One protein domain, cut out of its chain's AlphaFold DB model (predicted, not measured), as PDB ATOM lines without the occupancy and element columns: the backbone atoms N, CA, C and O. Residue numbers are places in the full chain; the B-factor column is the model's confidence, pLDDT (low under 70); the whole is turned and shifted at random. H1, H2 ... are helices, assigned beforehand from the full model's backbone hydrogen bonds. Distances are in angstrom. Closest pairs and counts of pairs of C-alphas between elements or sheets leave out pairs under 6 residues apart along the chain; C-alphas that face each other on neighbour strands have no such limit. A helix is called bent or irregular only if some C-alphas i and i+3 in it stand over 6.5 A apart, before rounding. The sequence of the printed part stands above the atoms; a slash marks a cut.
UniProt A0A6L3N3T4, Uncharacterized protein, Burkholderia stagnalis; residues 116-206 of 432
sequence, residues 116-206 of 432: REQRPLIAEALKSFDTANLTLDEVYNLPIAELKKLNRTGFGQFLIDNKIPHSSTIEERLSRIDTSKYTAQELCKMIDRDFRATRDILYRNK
ATOM      1  N   ARG A 116       4.084  30.254  15.903       71.50
ATOM      2  CA  ARG A 116       4.733  29.563  14.777       71.50
ATOM      3  C   ARG A 116       6.209  29.924  14.672       71.50
ATOM      4  O   ARG A 116       7.004  29.021  14.443       71.50
ATOM      5  N   GLU A 117       6.569  31.184  14.891       76.19
ATOM      6  CA  GLU A 117       7.973  31.622  14.886       76.19
ATOM      7  C   GLU A 117       8.759  31.111  16.099       76.19
ATOM      8  O   GLU A 117       9.942  30.811  15.988       76.19
ATOM      9  N   GLN A 118       8.103  30.933  17.249       77.69
ATOM     10  CA  GLN A 118       8.748  30.389  18.451       77.69
ATOM     11  C   GLN A 118       8.965  28.872  18.391       77.69
ATOM     12  O   GLN A 118       9.831  28.353  19.087       77.69
ATOM     13  N   ARG A 119       8.205  28.133  17.573       83.38
ATOM     14  CA  ARG A 119       8.296  26.664  17.496       83.38
ATOM     15  C   ARG A 119       9.694  26.143  17.127       83.38
ATOM     16  O   ARG A 119      10.152  25.245  17.830       83.38
ATOM     17  N   PRO A 120      10.376  26.671  16.094       84.38
ATOM     18  CA  PRO A 120      11.753  26.289  15.783       84.38
ATOM     19  C   PRO A 120      12.722  26.556  16.939       84.38
ATOM     20  O   PRO A 120      13.485  25.666  17.302       84.38
ATOM     21  N   LEU A 121      12.624  27.726  17.580       85.25
ATOM     22  CA  LEU A 121      13.477  28.101  18.715       85.25
ATOM     23  C   LEU A 121      13.279  27.162  19.912       85.25
ATOM     24  O   LEU A 121      14.242  26.727  20.535       85.25
ATOM     25  N   ILE A 122      12.029  26.791  20.204       86.25
ATOM     26  CA  ILE A 122      11.711  25.809  21.248       86.25
ATOM     27  C   ILE A 122      12.285  24.433  20.888       86.25
ATOM     28  O   ILE A 122      12.789  23.734  21.763       86.25
ATOM     29  N   ALA A 123      12.215  24.028  19.617       87.88
ATOM     30  CA  ALA A 123      12.757  22.748  19.174       87.88
ATOM     31  C   ALA A 123      14.289  22.703  19.285       87.88
ATOM     32  O   ALA A 123      14.831  21.697  19.737       87.88
ATOM     33  N   GLU A 124      14.987  23.779  18.918       88.81
ATOM     34  CA  GLU A 124      16.436  23.907  19.123       88.81
ATOM     35  C   GLU A 124      16.803  23.900  20.605       88.81
ATOM     36  O   GLU A 124      17.694  23.154  21.009       88.81
ATOM     37  N   ALA A 125      16.070  24.653  21.428       87.81
ATOM     38  CA  ALA A 125      16.268  24.655  22.869       87.81
ATOM     39  C   ALA A 125      16.076  23.256  23.463       87.81
ATOM     40  O   ALA A 125      16.892  22.831  24.263       87.81
ATOM     41  N   LEU A 126      15.060  22.496  23.048       90.06
ATOM     42  CA  LEU A 126      14.835  21.131  23.538       90.06
ATOM     43  C   LEU A 126      15.910  20.134  23.093       90.06
ATOM     44  O   LEU A 126      16.194  19.193  23.829       90.06
ATOM     45  N   LYS A 127      16.520  20.329  21.918       89.31
ATOM     46  CA  LYS A 127      17.612  19.470  21.430       89.31
ATOM     47  C   LYS A 127      18.889  19.593  22.262       89.31
ATOM     48  O   LYS A 127      19.713  18.687  22.207       89.31
ATOM     49  N   SER A 128      19.061  20.680  23.018       87.62
ATOM     50  CA  SER A 128      20.206  20.836  23.924       87.62
ATOM     51  C   SER A 128      20.035  20.094  25.257       87.62
ATOM     52  O   SER A 128      21.007  19.946  25.994       87.62
ATOM     53  N   PHE A 129      18.832  19.591  25.562       86.75
ATOM     54  CA  PHE A 129      18.562  18.786  26.753       86.75
ATOM     55  C   PHE A 129      18.593  17.290  26.430       86.75
ATOM     56  O   PHE A 129      18.068  16.847  25.404       86.75
ATOM     57  N   ASP A 130      19.116  16.488  27.362       84.69
ATOM     58  CA  ASP A 130      18.940  15.034  27.328       84.69
ATOM     59  C   ASP A 130      17.492  14.679  27.693       84.69
ATOM     60  O   ASP A 130      17.111  14.516  28.853       84.69
ATOM     61  N   THR A 131      16.656  14.635  26.660       86.19
ATOM     62  CA  THR A 131      15.215  14.387  26.754       86.19
ATOM     63  C   THR A 131      14.855  12.918  26.583       86.19
ATOM     64  O   THR A 131      13.710  12.541  26.838       86.19
ATOM     65  N   ALA A 132      15.819  12.061  26.225       80.12
ATOM     66  CA  ALA A 132      15.548  10.694  25.804       80.12
ATOM     67  C   ALA A 132      14.760   9.911  26.863       80.12
ATOM     68  O   ALA A 132      13.802   9.214  26.526       80.12
ATOM     69  N   ASN A 133      15.110  10.068  28.139       74.62
ATOM     70  CA  ASN A 133      14.504   9.324  29.247       74.62
ATOM     71  C   ASN A 133      13.375  10.072  29.967       74.62
ATOM     72  O   ASN A 133      12.882   9.591  30.989       74.62
ATOM     73  N   LEU A 134      12.971  11.231  29.444       83.12
ATOM     74  CA  LEU A 134      11.910  12.047  30.013       83.12
ATOM     75  C   LEU A 134      10.564  11.694  29.374       83.12
ATOM     76  O   LEU A 134      10.463  11.391  28.182       83.12
ATOM     77  N   THR A 135       9.519  11.714  30.187       81.50
ATOM     78  CA  THR A 135       8.123  11.611  29.763       81.50
ATOM     79  C   THR A 135       7.649  12.921  29.153       81.50
ATOM     80  O   THR A 135       8.223  13.975  29.413       81.50
ATOM     81  N   LEU A 136       6.551  12.890  28.390       84.56
ATOM     82  CA  LEU A 136       5.949  14.104  27.821       84.56
ATOM     83  C   LEU A 136       5.738  15.211  28.863       84.56
ATOM     84  O   LEU A 136       6.004  16.377  28.582       84.56
ATOM     85  N   ASP A 137       5.301  14.844  30.066       83.69
ATOM     86  CA  ASP A 137       5.080  15.792  31.157       83.69
ATOM     87  C   ASP A 137       6.389  16.333  31.743       83.69
ATOM     88  O   ASP A 137       6.471  17.518  32.055       83.69
ATOM     89  N   GLU A 138       7.420  15.497  31.883       85.06
ATOM     90  CA  GLU A 138       8.741  15.931  32.352       85.06
ATOM     91  C   GLU A 138       9.401  16.866  31.331       85.06
ATOM     92  O   GLU A 138       9.874  17.936  31.708       85.06
ATOM     93  N   VAL A 139       9.342  16.529  30.036       87.00
ATOM     94  CA  VAL A 139       9.833  17.395  28.952       87.00
ATOM     95  C   VAL A 139       9.074  18.726  28.943       87.00
ATOM     96  O   VAL A 139       9.685  19.781  28.805       87.00
ATOM     97  N   TYR A 140       7.751  18.711  29.140       87.81
ATOM     98  CA  TYR A 140       6.934  19.930  29.172       87.81
ATOM     99  C   TYR A 140       7.245  20.845  30.372       87.81
ATOM    100  O   TYR A 140       7.004  22.051  30.311       87.81
ATOM    101  N   ASN A 141       7.778  20.281  31.459       87.12
ATOM    102  CA  ASN A 141       8.146  21.003  32.676       87.12
ATOM    103  C   ASN A 141       9.624  21.427  32.724       87.12
ATOM    104  O   ASN A 141      10.054  21.976  33.741       87.12
ATOM    105  N   LEU A 142      10.393  21.212  31.652       88.25
ATOM    106  CA  LEU A 142      11.756  21.736  31.541       88.25
ATOM    107  C   LEU A 142      11.776  23.271  31.681       88.25
ATOM    108  O   LEU A 142      10.780  23.934  31.370       88.25
ATOM    109  N   PRO A 143      12.900  23.867  32.129       84.94
ATOM    110  CA  PRO A 143      13.023  25.304  32.380       84.94
ATOM    111  C   PRO A 143      13.141  26.132  31.082       84.94
ATOM    112  O   PRO A 143      14.003  26.994  30.955       84.94
ATOM    113  N   ILE A 144      12.256  25.885  30.116       85.06
ATOM    114  CA  ILE A 144      12.109  26.641  28.872       85.06
ATOM    115  C   ILE A 144      10.785  27.405  28.983       85.06
ATOM    116  O   ILE A 144       9.700  26.814  28.954       85.06
ATOM    117  N   ALA A 145      10.861  28.725  29.165       77.00
ATOM    118  CA  ALA A 145       9.707  29.573  29.482       77.00
ATOM    119  C   ALA A 145       8.597  29.498  28.416       77.00
ATOM    120  O   ALA A 145       7.404  29.626  28.708       77.00
ATOM    121  N   GLU A 146       8.988  29.244  27.173       81.88
ATOM    122  CA  GLU A 146       8.141  29.210  25.993       81.88
ATOM    123  C   GLU A 146       7.375  27.887  25.838       81.88
ATOM    124  O   GLU A 146       6.342  27.874  25.166       81.88
ATOM    125  N   LEU A 147       7.787  26.797  26.504       82.69
ATOM    126  CA  LEU A 147       7.080  25.505  26.445       82.69
ATOM    127  C   LEU A 147       5.637  25.620  26.926       82.69
ATOM    128  O   LEU A 147       4.726  25.080  26.301       82.69
ATOM    129  N   LYS A 148       5.410  26.404  27.987       79.94
ATOM    130  CA  LYS A 148       4.075  26.623  28.565       79.94
ATOM    131  C   LYS A 148       3.114  27.343  27.614       79.94
ATOM    132  O   LYS A 148       1.909  27.346  27.860       79.94
ATOM    133  N   LYS A 149       3.629  27.961  26.543       77.31
ATOM    134  CA  LYS A 149       2.824  28.621  25.504       77.31
ATOM    135  C   LYS A 149       2.305  27.624  24.462       77.31
ATOM    136  O   LYS A 149       1.342  27.943  23.756       77.31
ATOM    137  N   LEU A 150       2.906  26.435  24.358       80.25
ATOM    138  CA  LEU A 150       2.445  25.374  23.467       80.25
ATOM    139  C   LEU A 150       1.173  24.713  24.009       80.25
ATOM    140  O   LEU A 150       0.899  24.687  25.206       80.25
ATOM    141  N   ASN A 151       0.358  24.175  23.103       81.88
ATOM    142  CA  ASN A 151      -0.794  23.380  23.504       81.88
ATOM    143  C   ASN A 151      -0.325  21.996  23.975       81.88
ATOM    144  O   ASN A 151       0.235  21.246  23.174       81.88
ATOM    145  N   ARG A 152      -0.630  21.638  25.228       79.25
ATOM    146  CA  ARG A 152      -0.284  20.340  25.825       79.25
ATOM    147  C   ARG A 152      -0.809  19.156  25.009       79.25
ATOM    148  O   ARG A 152      -0.085  18.189  24.820       79.25
ATOM    149  N   THR A 153      -2.014  19.258  24.441       79.12
ATOM    150  CA  THR A 153      -2.614  18.187  23.622       79.12
ATOM    151  C   THR A 153      -1.829  17.914  22.334       79.12
ATOM    152  O   THR A 153      -1.818  16.791  21.851       79.12
ATOM    153  N   GLY A 154      -1.157  18.925  21.774       82.00
ATOM    154  CA  GLY A 154      -0.356  18.797  20.549       82.00
ATOM    155  C   GLY A 154       1.145  18.659  20.798       82.00
ATOM    156  O   GLY A 154       1.916  18.649  19.842       82.00
ATOM    157  N   PHE A 155       1.575  18.608  22.063       87.94
ATOM    158  CA  PHE A 155       2.990  18.640  22.416       87.94
ATOM    159  C   PHE A 155       3.720  17.352  22.024       87.94
ATOM    160  O   PHE A 155       4.813  17.422  21.474       87.94
ATOM    161  N   GLY A 156       3.086  16.188  22.208       85.44
ATOM    162  CA  GLY A 156       3.655  14.912  21.763       85.44
ATOM    163  C   GLY A 156       3.934  14.899  20.258       85.44
ATOM    164  O   GLY A 156       5.047  14.593  19.843       85.44
ATOM    165  N   GLN A 157       2.968  15.348  19.447       85.12
ATOM    166  CA  GLN A 157       3.161  15.464  17.999       85.12
ATOM    167  C   GLN A 157       4.294  16.438  17.652       85.12
ATOM    168  O   GLN A 157       5.113  16.143  16.793       85.12
ATOM    169  N   PHE A 158       4.395  17.563  18.365       89.25
ATOM    170  CA  PHE A 158       5.487  18.515  18.173       89.25
ATOM    171  C   PHE A 158       6.872  17.891  18.421       89.25
ATOM    172  O   PHE A 158       7.791  18.152  17.645       89.25
ATOM    173  N   LEU A 159       7.036  17.060  19.458       89.44
ATOM    174  CA  LEU A 159       8.302  16.362  19.710       89.44
ATOM    175  C   LEU A 159       8.634  15.368  18.590       89.44
ATOM    176  O   LEU A 159       9.782  15.317  18.146       89.44
ATOM    177  N   ILE A 160       7.632  14.630  18.100       86.38
ATOM    178  CA  ILE A 160       7.772  13.678  16.986       86.38
ATOM    179  C   ILE A 160       8.198  14.404  15.705       86.38
ATOM    180  O   ILE A 160       9.210  14.041  15.105       86.38
ATOM    181  N   ASP A 161       7.482  15.467  15.325       88.44
ATOM    182  CA  ASP A 161       7.742  16.242  14.104       88.44
ATOM    183  C   ASP A 161       9.169  16.820  14.083       88.44
ATOM    184  O   ASP A 161       9.794  16.931  13.029       88.44
ATOM    185  N   ASN A 162       9.708  17.159  15.260       89.25
ATOM    186  CA  ASN A 162      11.045  17.737  15.419       89.25
ATOM    187  C   ASN A 162      12.137  16.708  15.762       89.25
ATOM    188  O   ASN A 162      13.280  17.107  16.006       89.25
ATOM    189  N   LYS A 163      11.811  15.407  15.752       88.88
ATOM    190  CA  LYS A 163      12.722  14.293  16.078       88.88
ATOM    191  C   LYS A 163      13.388  14.435  17.454       88.88
ATOM    192  O   LYS A 163      14.565  14.118  17.611       88.88
ATOM    193  N   ILE A 164      12.650  14.934  18.443       88.00
ATOM    194  CA  ILE A 164      13.150  15.089  19.812       88.00
ATOM    195  C   ILE A 164      12.917  13.765  20.556       88.00
ATOM    196  O   ILE A 164      11.758  13.342  20.690       88.00
ATOM    197  N   PRO A 165      13.983  13.079  21.008       83.19
ATOM    198  CA  PRO A 165      13.854  11.793  21.672       83.19
ATOM    199  C   PRO A 165      13.126  11.977  23.003       83.19
ATOM    200  O   PRO A 165      13.464  12.841  23.799       83.19
ATOM    201  N   HIS A 166      12.117  11.154  23.247       85.38
ATOM    202  CA  HIS A 166      11.380  11.138  24.504       85.38
ATOM    203  C   HIS A 166      10.909   9.715  24.795       85.38
ATOM    204  O   HIS A 166      11.005   8.822  23.945       85.38
ATOM    205  N   SER A 167      10.425   9.501  26.011       78.31
ATOM    206  CA  SER A 167       9.746   8.269  26.394       78.31
ATOM    207  C   SER A 167       8.250   8.534  26.498       78.31
ATOM    208  O   SER A 167       7.799   9.401  27.247       78.31
ATOM    209  N   SER A 168       7.462   7.829  25.697       70.50
ATOM    210  CA  SER A 168       6.007   7.990  25.690       70.50
ATOM    211  C   SER A 168       5.341   7.107  26.749       70.50
ATOM    212  O   SER A 168       4.300   7.468  27.299       70.50
ATOM    213  N   THR A 169       5.977   5.980  27.086       75.81
ATOM    214  CA  THR A 169       5.432   4.950  27.977       75.81
ATOM    215  C   THR A 169       6.441   4.480  29.027       75.81
ATOM    216  O   THR A 169       7.655   4.675  28.910       75.81
ATOM    217  N   ILE A 170       5.929   3.857  30.094       76.06
ATOM    218  CA  ILE A 170       6.761   3.260  31.149       76.06
ATOM    219  C   ILE A 170       7.572   2.095  30.571       76.06
ATOM    220  O   ILE A 170       8.737   1.918  30.914       76.06
ATOM    221  N   GLU A 171       6.972   1.336  29.662       78.25
ATOM    222  CA  GLU A 171       7.581   0.239  28.923       78.25
ATOM    223  C   GLU A 171       8.820   0.693  28.151       78.25
ATOM    224  O   GLU A 171       9.879   0.079  28.277       78.25
ATOM    225  N   GLU A 172       8.722   1.803  27.416       77.56
ATOM    226  CA  GLU A 172       9.862   2.377  26.698       77.56
ATOM    227  C   GLU A 172      10.978   2.807  27.655       77.56
ATOM    228  O   GLU A 172      12.145   2.526  27.382       77.56
ATOM    229  N   ARG A 173      10.648   3.419  28.804       77.94
ATOM    230  CA  ARG A 173      11.658   3.760  29.825       77.94
ATOM    231  C   ARG A 173      12.350   2.516  30.368       77.94
ATOM    232  O   ARG A 173      13.573   2.493  30.464       77.94
ATOM    233  N   LEU A 174      11.581   1.481  30.700       82.38
ATOM    234  CA  LEU A 174      12.117   0.228  31.227       82.38
ATOM    235  C   LEU A 174      12.973  -0.507  30.189       82.38
ATOM    236  O   LEU A 174      14.008  -1.043  30.557       82.38
ATOM    237  N   SER A 175      12.614  -0.474  28.902       79.75
ATOM    238  CA  SER A 175      13.376  -1.136  27.830       79.75
ATOM    239  C   SER A 175      14.799  -0.593  27.636       79.75
ATOM    240  O   SER A 175      15.656  -1.283  27.090       79.75
ATOM    241  N   ARG A 176      15.058   0.640  28.089       78.38
ATOM    242  CA  ARG A 176      16.361   1.313  27.978       78.38
ATOM    243  C   ARG A 176      17.243   1.130  29.210       78.38
ATOM    244  O   ARG A 176      18.401   1.536  29.202       78.38
ATOM    245  N   ILE A 177      16.700   0.540  30.272       82.31
ATOM    246  CA  ILE A 177      17.417   0.228  31.503       82.31
ATOM    247  C   ILE A 177      17.701  -1.272  31.492       82.31
ATOM    248  O   ILE A 177      16.853  -2.071  31.106       82.31
ATOM    249  N   ASP A 178      18.873  -1.683  31.972       84.94
ATOM    250  CA  ASP A 178      19.107  -3.089  32.301       84.94
ATOM    251  C   ASP A 178      18.317  -3.451  33.569       84.94
ATOM    252  O   ASP A 178      18.829  -3.437  34.693       84.94
ATOM    253  N   THR A 179      17.020  -3.710  33.392       86.12
ATOM    254  CA  THR A 179      16.057  -3.930  34.478       86.12
ATOM    255  C   THR A 179      16.417  -5.132  35.342       86.12
ATOM    256  O   THR A 179      16.062  -5.160  36.521       86.12
ATOM    257  N   SER A 180      17.180  -6.089  34.804       82.81
ATOM    258  CA  SER A 180      17.609  -7.306  35.499       82.81
ATOM    259  C   SER A 180      18.431  -7.025  36.765       82.81
ATOM    260  O   SER A 180      18.397  -7.811  37.714       82.81
ATOM    261  N   LYS A 181      19.116  -5.875  36.817       85.25
ATOM    262  CA  LYS A 181      19.980  -5.462  37.932       85.25
ATOM    263  C   LYS A 181      19.225  -4.854  39.112       85.25
ATOM    264  O   LYS A 181      19.762  -4.813  40.222       85.25
ATOM    265  N   TYR A 182      17.990  -4.413  38.900       84.75
ATOM    266  CA  TYR A 182      17.251  -3.583  39.848       84.75
ATOM    267  C   TYR A 182      15.970  -4.259  40.313       84.75
ATOM    268  O   TYR A 182      15.294  -4.967  39.565       84.75
ATOM    269  N   THR A 183      15.626  -4.055  41.581       85.25
ATOM    270  CA  THR A 183      14.363  -4.538  42.138       85.25
ATOM    271  C   THR A 183      13.188  -3.732  41.603       85.25
ATOM    272  O   THR A 183      13.336  -2.572  41.233       85.25
ATOM    273  N   ALA A 184      11.978  -4.301  41.633       83.50
ATOM    274  CA  ALA A 184      10.769  -3.574  41.228       83.50
ATOM    275  C   ALA A 184      10.590  -2.240  41.983       83.50
ATOM    276  O   ALA A 184      10.033  -1.290  41.440       83.50
ATOM    277  N   GLN A 185      11.070  -2.156  43.229       82.56
ATOM    278  CA  GLN A 185      10.978  -0.946  44.044       82.56
ATOM    279  C   GLN A 185      12.041   0.094  43.671       82.56
ATOM    280  O   GLN A 185      11.749   1.286  43.683       82.56
ATOM    281  N   GLU A 186      13.249  -0.336  43.310       84.19
ATOM    282  CA  GLU A 186      14.289   0.549  42.768       84.19
ATOM    283  C   GLU A 186      13.895   1.064  41.384       84.19
ATOM    284  O   GLU A 186      13.935   2.268  41.160       84.19
ATOM    285  N   LEU A 187      13.408   0.183  40.505       87.50
ATOM    286  CA  LEU A 187      12.891   0.560  39.189       87.50
ATOM    287  C   LEU A 187      11.771   1.593  39.309       87.50
ATOM    288  O   LEU A 187      11.830   2.619  38.648       87.50
ATOM    289  N   CYS A 188      10.811   1.370  40.214       86.25
ATOM    290  CA  CYS A 188       9.730   2.307  40.534       86.25
ATOM    291  C   CYS A 188      10.240   3.699  40.954       86.25
ATOM    292  O   CYS A 188       9.687   4.702  40.507       86.25
ATOM    293  N   LYS A 189      11.314   3.771  41.754       84.56
ATOM    294  CA  LYS A 189      11.950   5.046  42.129       84.56
ATOM    295  C   LYS A 189      12.666   5.709  40.954       84.56
ATOM    296  O   LYS A 189      12.591   6.921  40.819       84.56
ATOM    297  N   MET A 190      13.347   4.934  40.109       82.81
ATOM    298  CA  MET A 190      14.072   5.464  38.945       82.81
ATOM    299  C   MET A 190      13.131   6.058  37.895       82.81
ATOM    300  O   MET A 190      13.487   7.024  37.226       82.81
ATOM    301  N   ILE A 191      11.934   5.486  37.747       81.25
ATOM    302  CA  ILE A 191      10.928   5.989  36.809       81.25
ATOM    303  C   ILE A 191       9.952   6.998  37.429       81.25
ATOM    304  O   ILE A 191       9.100   7.504  36.708       81.25
ATOM    305  N   ASP A 192      10.062   7.267  38.734       77.25
ATOM    306  CA  ASP A 192       9.181   8.146  39.519       77.25
ATOM    307  C   ASP A 192       7.676   7.890  39.282       77.25
ATOM    308  O   ASP A 192       6.886   8.769  38.927       77.25
ATOM    309  N   ARG A 193       7.260   6.622  39.418       79.69
ATOM    310  CA  ARG A 193       5.861   6.192  39.227       79.69
ATOM    311  C   ARG A 193       5.362   5.316  40.362       79.69
ATOM    312  O   ARG A 193       6.125   4.842  41.196       79.69
ATOM    313  N   ASP A 194       4.054   5.072  40.368       81.06
ATOM    314  CA  ASP A 194       3.418   4.194  41.346       81.06
ATOM    315  C   ASP A 194       3.969   2.757  41.279       81.06
ATOM    316  O   ASP A 194       4.133   2.160  40.206       81.06
ATOM    317  N   PHE A 195       4.226   2.180  42.455       82.75
ATOM    318  CA  PHE A 195       4.811   0.848  42.586       82.75
ATOM    319  C   PHE A 195       3.911  -0.251  42.017       82.75
ATOM    320  O   PHE A 195       4.420  -1.192  41.410       82.75
ATOM    321  N   ARG A 196       2.584  -0.158  42.186       81.94
ATOM    322  CA  ARG A 196       1.665  -1.181  41.668       81.94
ATOM    323  C   ARG A 196       1.636  -1.143  40.150       81.94
ATOM    324  O   ARG A 196       1.809  -2.191  39.541       81.94
ATOM    325  N   ALA A 197       1.509   0.047  39.563       80.31
ATOM    326  CA  ALA A 197       1.514   0.211  38.110       80.31
ATOM    327  C   ALA A 197       2.814  -0.325  37.486       80.31
ATOM    328  O   ALA A 197       2.777  -1.129  36.557       80.31
ATOM    329  N   THR A 198       3.961   0.044  38.061       84.38
ATOM    330  CA  THR A 198       5.283  -0.435  37.625       84.38
ATOM    331  C   THR A 198       5.377  -1.956  37.699       84.38
ATOM    332  O   THR A 198       5.793  -2.618  36.752       84.38
ATOM    333  N   ARG A 199       4.956  -2.532  38.828       84.50
ATOM    334  CA  ARG A 199       4.988  -3.973  39.062       84.50
ATOM    335  C   ARG A 199       4.083  -4.730  38.088       84.50
ATOM    336  O   ARG A 199       4.488  -5.768  37.574       84.50
ATOM    337  N   ASP A 200       2.884  -4.222  37.830       83.25
ATOM    338  CA  ASP A 200       1.935  -4.853  36.915       83.25
ATOM    339  C   ASP A 200       2.464  -4.849  35.475       83.25
ATOM    340  O   ASP A 200       2.325  -5.855  34.785       83.25
ATOM    341  N   ILE A 201       3.137  -3.777  35.045       84.81
ATOM    342  CA  ILE A 201       3.806  -3.694  33.736       84.81
ATOM    343  C   ILE A 201       4.952  -4.707  33.642       84.81
ATOM    344  O   ILE A 201       5.022  -5.462  32.673       84.81
ATOM    345  N   LEU A 202       5.810  -4.776  34.668       85.06
ATOM    346  CA  LEU A 202       6.920  -5.733  34.720       85.06
ATOM    347  C   LEU A 202       6.427  -7.183  34.570       85.06
ATOM    348  O   LEU A 202       6.990  -7.944  33.784       85.06
ATOM    349  N   TYR A 203       5.350  -7.557  35.272       84.12
ATOM    350  CA  TYR A 203       4.771  -8.900  35.168       84.12
ATOM    351  C   TYR A 203       4.027  -9.136  33.852       84.12
ATOM    352  O   TYR A 203       4.225 -10.176  33.225       84.12
ATOM    353  N   ARG A 204       3.182  -8.190  33.418       82.12
ATOM    354  CA  ARG A 204       2.370  -8.314  32.195       82.12
ATOM    355  C   ARG A 204       3.244  -8.478  30.957       82.12
ATOM    356  O   ARG A 204       2.963  -9.337  30.128       82.12
ATOM    357  N   ASN A 205       4.322  -7.702  30.877       82.50
ATOM    358  CA  ASN A 205       5.224  -7.686  29.728       82.50
ATOM    359  C   ASN A 205       6.416  -8.640  29.893       82.50
ATOM    360  O   ASN A 205       7.304  -8.654  29.047       82.50
ATOM    361  N   LYS A 206       6.440  -9.442  30.971       80.69
ATOM    362  CA  LYS A 206       7.511 -10.404  31.283       80.69
ATOM    363  C   LYS A 206       8.916  -9.779  31.240       80.69
ATOM    364  O   LYS A 206       9.873 -10.423  30.817       80.69
TER     365      LYS A 206
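AT A GLANCE: This is residues 116 to 206 of the 432 residues of an uncharacterized protein of Burkholderia stagnalis (UniProt A0A6L3N3T4). Two small lobes of helices sit end to end along a rod, H1, H2 and H3 in the one and H4, H5 and H6 in the other, joined by the stretch of residues 162 to 169. In the first lobe H2 packs on H3, with H1 at the far end of the rod; in the second, H5 and H6 pack together at a steep angle, with H4 next to them. The printed part has 91 residues with six named helices, in the order H1 to H6, and no named strand; the class is all helix. It is only just loose, close to compact, with a radius of gyration of the C-alphas of 15.0 A, and spans 45 by 22 by 21 A.

HOW THE PARTS SIT: H1, residues 116 to 127, and H3, residues 152 to 161, are close but not clearly touching; their closest C-alphas, those of Ala 123 and Leu 159, are 7.8 A apart. They run the same way at a steep tilt of 68 degrees, only just short of about perpendicular. H2, residues 136 to 140, touches H3, with the C-alphas of Leu 136 and Gly 156 closest at 6.5 A. H1 and H2 are only just apart, at 8.3 A. H4, residues 170 to 175, and H6, residues 195 to 204, only just touch, with 3 pairs of C-alphas within 8 A; the closest, those of Glu 171 and Ile 201, are 7.3 A apart. They run the same way at a steep tilt of 57 degrees. H5, residues 184 to 190, touches H6, with the C-alphas of Cys 188 and Phe 195 closest at 5.5 A. These two run opposite ways at a steep tilt of 62 degrees. H4 and H5 are near each other, with 6 pairs of C-alphas within 10 A. H3 and H4 are apart. Each O i to N i+4 pair is within hydrogen-bond range in H2, H4, H5 and H6, against 6 of 8 in H1 and 4 of 6 in H3.

IN THESE COORDINATES: H1 begins at C-alpha 116 (4.733, 29.563, 14.777) and is 17.7 A long; it is only just irregular, with C-alphas 117 and 120 at 6.6 A. H2 is 6.1 A long. H3, 14.8 A, is irregular, with C-alphas 153 and 156 at 7.3 A. H4 begins at C-alpha 170 (6.761, 3.260, 31.149) and is 8.6 A long. H5 is 9.9 A. H6, 14.1 A, ends at C-alpha 204 (2.370, -8.314, 32.195).

THE WHOLE: The C-alphas farthest apart, those of Glu 117 and Thr 183, are 45.7 A apart. The printed part has no cut. The link from H2 to H3 is long, and that from H5 to H6 tight. The mean pLDDT of the printed part is 83.2, and no printed residue is under 70.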